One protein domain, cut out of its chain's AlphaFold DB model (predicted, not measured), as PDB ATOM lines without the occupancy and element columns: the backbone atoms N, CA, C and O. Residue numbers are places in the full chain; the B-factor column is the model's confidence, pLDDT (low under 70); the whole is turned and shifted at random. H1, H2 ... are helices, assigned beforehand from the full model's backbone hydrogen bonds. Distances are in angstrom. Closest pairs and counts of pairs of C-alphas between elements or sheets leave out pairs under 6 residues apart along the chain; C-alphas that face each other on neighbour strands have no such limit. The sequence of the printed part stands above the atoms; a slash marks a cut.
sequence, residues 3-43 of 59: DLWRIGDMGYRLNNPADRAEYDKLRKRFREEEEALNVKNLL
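Overview. This is residues 3 to 43 of the 59 residues of an uncharacterized protein of Desulfuromonas soudanensis (UniProt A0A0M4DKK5). One long helix, H2, makes the length of this loose hook-like shape, and a short helix, H1, folds back over its first part after a loop of six residues. Residues 31 to 43 of H2 stick out free. The printed part has 41 residues with two named helices, H1 then H2, and no named strand; the class is all helix. The whole is loose, with a radius of gyration of the C-alphas of 12.8 A, and its C-alphas span 42 by 17 by 11 A.

Along the chain. H1 is residues 3 to 10, from C-alpha 3 at (-44.506, 32.400, -49.333) to C-alpha 10 at (-43.614, 40.774, -42.485). A short link, residues 11 to 16, follows. H2 is residues 17 to 43, 38.7 A from first to last C-alpha; it begins at C-alpha 17 at (-44.390, 38.470, -30.728) and ends at C-alpha 43 at (-24.713, 13.725, -53.123).

Arrangement. H1 and H2 only just touch, with 3 pairs of C-alphas within 8 A, and H2 does so with residues 19 to 23 alone. The closest C-alphas of the two are those of Ile 7 and Tyr 23, 6.8 A apart. They run opposite ways at a steep tilt of 36 degrees, only just past shallow, and form a helical hairpin. In both H1 and H2 every O i to N i+4 pair is within hydrogen-bond range.

Size, cuts and confidence. The two C-alphas farthest apart are those of Asn 15 and Leu 43, 41.7 A. The printed part has no cut. The model's mean pLDDT over the printed part is 74.9; residues 3 to 15, which include H1, are under 70.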
ATOM      1  N   ASP A   3     -44.996  32.180 -50.705       59.81
ATOM      2  CA  ASP A   3     -44.506  32.400 -49.333       59.81
ATOM      3  C   ASP A   3     -43.350  33.411 -49.222       59.81
ATOM      4  O   ASP A   3     -43.203  34.079 -48.199       59.81
ATOM      5  N   LEU A   4     -42.557  33.583 -50.286       60.28
ATOM      6  CA  LEU A   4     -41.383  34.469 -50.294       60.28
ATOM      7  C   LEU A   4     -41.759  35.950 -50.145       60.28
ATOM      8  O   LEU A   4     -41.107  36.689 -49.408       60.28
ATOM      9  N   TRP A   5     -42.840  36.378 -50.802       58.75
ATOM     10  CA  TRP A   5     -43.319  37.763 -50.726       58.75
ATOM     11  C   TRP A   5     -43.911  38.087 -49.353       58.75
ATOM     12  O   TRP A   5     -43.728  39.188 -48.839       58.75
ATOM     13  N   ARG A   6     -44.541  37.096 -48.711       60.97
ATOM     14  CA  ARG A   6     -45.106  37.220 -47.363       60.97
ATOM     15  C   ARG A   6     -44.035  37.459 -46.296       60.97
ATOM     16  O   ARG A   6     -44.240  38.262 -45.392       60.97
ATOM     17  N   ILE A   7     -42.884  36.798 -46.421       60.62
ATOM     18  CA  ILE A   7     -41.738  36.935 -45.506       60.62
ATOM     19  C   ILE A   7     -41.101  38.331 -45.621       60.62
ATOM     20  O   ILE A   7     -40.748  38.927 -44.602       60.62
ATOM     21  N   GLY A   8     -40.986  38.866 -46.842       62.12
ATOM     22  CA  GLY A   8     -40.462  40.215 -47.085       62.12
ATOM     23  C   GLY A   8     -41.342  41.320 -46.495       62.12
ATOM     24  O   GLY A   8     -40.825  42.258 -45.891       62.12
ATOM     25  N   ASP A   9     -42.663  41.169 -46.597       59.81
ATOM     26  CA  ASP A   9     -43.631  42.157 -46.105       59.81
ATOM     27  C   ASP A   9     -43.796  42.110 -44.567       59.81
ATOM     28  O   ASP A   9     -44.000  43.133 -43.909       59.81
ATOM     29  N   MET A  10     -43.611  40.932 -43.950       57.62
ATOM     30  CA  MET A  10     -43.614  40.774 -42.485       57.62
ATOM     31  C   MET A  10     -42.388  41.389 -41.799       57.62
ATOM     32  O   MET A  10     -42.495  41.839 -40.657       57.62
ATOM     33  N   GLY A  11     -41.236  41.462 -42.475       56.12
ATOM     34  CA  GLY A  11     -40.003  42.032 -41.914       56.12
ATOM     35  C   GLY A  11     -40.142  43.489 -41.450       56.12
ATOM     36  O   GLY A  11     -39.429  43.915 -40.544       56.12
ATOM     37  N   TYR A  12     -41.098  44.235 -42.016       55.28
ATOM     38  CA  TYR A  12     -41.322  45.653 -41.721       55.28
ATOM     39  C   TYR A  12     -42.323  45.932 -40.583       55.28
ATOM     40  O   TYR A  12     -42.483  47.091 -40.197       55.28
ATOM     41  N   ARG A  13     -43.010  44.918 -40.026       60.88
ATOM     42  CA  ARG A  13     -44.093  45.121 -39.032       60.88
ATOM     43  C   ARG A  13     -44.061  44.161 -37.837       60.88
ATOM     44  O   ARG A  13     -45.099  43.807 -37.287       60.88
ATOM     45  N   LEU A  14     -42.882  43.769 -37.371       60.19
ATOM     46  CA  LEU A  14     -42.739  42.847 -36.236       60.19
ATOM     47  C   LEU A  14     -42.756  43.565 -34.873       60.19
ATOM     48  O   LEU A  14     -41.795  43.495 -34.113       60.19
ATOM     49  N   ASN A  15     -43.864  44.239 -34.546       63.50
ATOM     50  CA  ASN A  15     -44.127  44.721 -33.177       63.50
ATOM     51  C   ASN A  15     -44.859  43.677 -32.311       63.50
ATOM     52  O   ASN A  15     -44.930  43.828 -31.093       63.50
ATOM     53  N   ASN A  16     -45.395  42.615 -32.923       73.00
ATOM     54  CA  ASN A  16     -46.159  41.572 -32.246       73.00
ATOM     55  C   ASN A  16     -45.335  40.270 -32.134       73.00
ATOM     56  O   ASN A  16     -44.869  39.751 -33.153       73.00
ATOM     57  N   PRO A  17     -45.153  39.704 -30.924       74.06
ATOM     58  CA  PRO A  17     -44.390  38.470 -30.728       74.06
ATOM     59  C   PRO A  17     -44.984  37.245 -31.442       74.06
ATOM     60  O   PRO A  17     -44.232  36.333 -31.785       74.06
ATOM     61  N   ALA A  18     -46.297  37.218 -31.699       76.69
ATOM     62  CA  ALA A  18     -46.940  36.114 -32.416       76.69
ATOM     63  C   ALA A  18     -46.487  36.043 -33.884       76.69
ATOM     64  O   ALA A  18     -46.096  34.980 -34.365       76.69
ATOM     65  N   ASP A  19     -46.442  37.192 -34.560       73.56
ATOM     66  CA  ASP A  19     -46.007  37.285 -35.958       73.56
ATOM     67  C   ASP A  19     -44.515  36.945 -36.099       73.56
ATOM     68  O   ASP A  19     -44.091  36.342 -37.085       73.56
ATOM     69  N   ARG A  20     -43.715  37.242 -35.064       75.62
ATOM     70  CA  ARG A  20     -42.296  36.865 -35.004       75.62
ATOM     71  C   ARG A  20     -42.096  35.361 -34.899       75.62
ATOM     72  O   ARG A  20     -41.232  34.816 -35.578       75.62
ATOM     73  N   ALA A  21     -42.914  34.693 -34.093       81.38
ATOM     74  CA  ALA A  21     -42.864  33.244 -33.967       81.38
ATOM     75  C   ALA A  21     -43.246  32.542 -35.282       81.38
ATOM     76  O   ALA A  21     -42.616  31.550 -35.646       81.38
ATOM     77  N   GLU A  22     -44.237  33.057 -36.014       82.06
ATOM     78  CA  GLU A  22     -44.609  32.517 -37.330       82.06
ATOM     79  C   GLU A  22     -43.524  32.767 -38.385       82.06
ATOM     80  O   GLU A  22     -43.164  31.849 -39.128       82.06
ATOM     81  N   TYR A  23     -42.923  33.961 -38.395       80.88
ATOM     82  CA  TYR A  23     -41.769  34.264 -39.241       80.88
ATOM     83  C   TYR A  23     -40.592  33.312 -38.976       80.88
ATOM     84  O   TYR A  23     -40.029  32.742 -39.911       80.88
ATOM     85  N   ASP A  24     -40.244  33.079 -37.707       82.44
ATOM     86  CA  ASP A  24     -39.136  32.194 -37.337       82.44
ATOM     87  C   ASP A  24     -39.413  30.730 -37.718       82.44
ATOM     88  O   ASP A  24     -38.509  30.031 -38.184       82.44
ATOM     89  N   LYS A  25     -40.667  30.265 -37.599       86.31
ATOM     90  CA  LYS A  25     -41.076  28.930 -38.071       86.31
ATOM     91  C   LYS A  25     -40.917  28.789 -39.584       86.31
ATOM     92  O   LYS A  25     -40.378  27.781 -40.041       86.31
ATOM     93  N   LEU A  26     -41.369  29.780 -40.352       86.12
ATOM     94  CA  LEU A  26     -41.250  29.783 -41.813       86.12
ATOM     95  C   LEU A  26     -39.785  29.815 -42.248       86.12
ATOM     96  O   LEU A  26     -39.364  29.013 -43.078       86.12
ATOM     97  N   ARG A  27     -38.982  30.681 -41.622       85.56
ATOM     98  CA  ARG A  27     -37.547  30.786 -41.891       85.56
ATOM     99  C   ARG A  27     -36.807  29.486 -41.588       85.56
ATOM    100  O   ARG A  27     -35.921  29.100 -42.347       85.56
ATOM    101  N   LYS A  28     -37.161  28.803 -40.495       89.00
ATOM    102  CA  LYS A  28     -36.568  27.510 -40.138       89.00
ATOM    103  C   LYS A  28     -36.867  26.445 -41.195       89.00
ATOM    104  O   LYS A  28     -35.933  25.802 -41.658       89.00
ATOM    105  N   ARG A  29     -38.133  26.309 -41.612       89.25
ATOM    106  CA  ARG A  29     -38.529  25.358 -42.667       89.25
ATOM    107  C   ARG A  29     -37.801  25.627 -43.978       89.25
ATOM    108  O   ARG A  29     -37.268  24.700 -44.571       89.25
ATOM    109  N   PHE A  30     -37.716  26.892 -44.382       85.12
ATOM    110  CA  PHE A  30     -37.010  27.275 -45.603       85.12
ATOM    111  C   PHE A  30     -35.537  26.858 -45.567       85.12
ATOM    112  O   PHE A  30     -35.033  26.267 -46.515       85.12
ATOM    113  N   ARG A  31     -34.857  27.103 -44.442       86.56
ATOM    114  CA  ARG A  31     -33.462  26.697 -44.271       86.56
ATOM    115  C   ARG A  31     -33.288  25.176 -44.311       86.56
ATOM    116  O   ARG A  31     -32.338  24.700 -44.918       86.56
ATOM    117  N   GLU A  32     -34.186  24.427 -43.678       89.44
ATOM    118  CA  GLU A  32     -34.162  22.959 -43.706       89.44
ATOM    119  C   GLU A  32     -34.380  22.418 -45.130       89.44
ATOM    120  O   GLU A  32     -33.688  21.490 -45.550       89.44
ATOM    121  N   GLU A  33     -35.288  23.024 -45.900       86.38
ATOM    122  CA  GLU A  33     -35.514  22.688 -47.311       86.38
ATOM    123  C   GLU A  33     -34.302  23.030 -48.190       86.38
ATOM    124  O   GLU A  33     -33.897  22.203 -49.010       86.38
ATOM    125  N   GLU A  34     -33.680  24.199 -48.002       85.88
ATOM    126  CA  GLU A  34     -32.440  24.568 -48.697       85.88
ATOM    127  C   GLU A  34     -31.291  23.613 -48.364       85.88
ATOM    128  O   GLU A  34     -30.587  23.161 -49.267       85.88
ATOM    129  N   GLU A  35     -31.101  23.266 -47.088       85.25
ATOM    130  CA  GLU A  35     -30.063  22.327 -46.659       85.25
ATOM    131  C   GLU A  35     -30.308  20.932 -47.253       85.25
ATOM    132  O   GLU A  35     -29.380  20.325 -47.787       85.25
ATOM    133  N   ALA A  36     -31.553  20.445 -47.262       84.56
ATOM    134  CA  ALA A  36     -31.906  19.162 -47.867       84.56
ATOM    135  C   ALA A  36     -31.692  19.148 -49.391       84.56
ATOM    136  O   ALA A  36     -31.168  18.171 -49.935       84.56
ATOM    137  N   LEU A  37     -32.059  20.228 -50.088       83.56
ATOM    138  CA  LEU A  37     -31.807  20.384 -51.521       83.56
ATOM    139  C   LEU A  37     -30.311  20.466 -51.823       83.56
ATOM    140  O   LEU A  37     -29.845  19.813 -52.754       83.56
ATOM    141  N   ASN A  38     -29.550  21.211 -51.025       81.62
ATOM    142  CA  ASN A  38     -28.105  21.321 -51.181       81.62
ATOM    143  C   ASN A  38     -27.422  19.965 -50.959       81.62
ATOM    144  O   ASN A  38     -26.631  19.529 -51.789       81.62
ATOM    145  N   VAL A  39     -27.790  19.241 -49.899       81.75
ATOM    146  CA  VAL A  39     -27.294  17.881 -49.636       81.75
ATOM    147  C   VAL A  39     -27.643  16.942 -50.789       81.75
ATOM    148  O   VAL A  39     -26.778  16.211 -51.267       81.75
ATOM    149  N   LYS A  40     -28.880  16.986 -51.293       80.75
ATOM    150  CA  LYS A  40     -29.289  16.190 -52.456       80.75
ATOM    151  C   LYS A  40     -28.467  16.537 -53.702       80.75
ATOM    152  O   LYS A  40     -28.051  15.628 -54.410       80.75
ATOM    153  N   ASN A  41     -28.206  17.816 -53.955       78.62
ATOM    154  CA  ASN A  41     -27.412  18.271 -55.098       78.62
ATOM    155  C   ASN A  41     -25.925  17.913 -54.962       78.62
ATOM    156  O   ASN A  41     -25.291  17.592 -55.957       78.62
ATOM    157  N   LEU A  42     -25.372  17.915 -53.750       76.25
ATOM    158  CA  LEU A  42     -23.991  17.494 -53.503       76.25
ATOM    159  C   LEU A  42     -23.813  15.974 -53.620       76.25
ATOM    160  O   LEU A  42     -22.783  15.518 -54.106       76.25
ATOM    161  N   LEU A  43     -24.795  15.191 -53.159       73.00
ATOM    162  CA  LEU A  43     -24.713  13.725 -53.123       73.00
ATOM    163  C   LEU A  43     -25.166  13.051 -54.422       73.00
ATOM    164  O   LEU A  43     -24.630  12.007 -54.786       73.00
TER     165      LEU A  43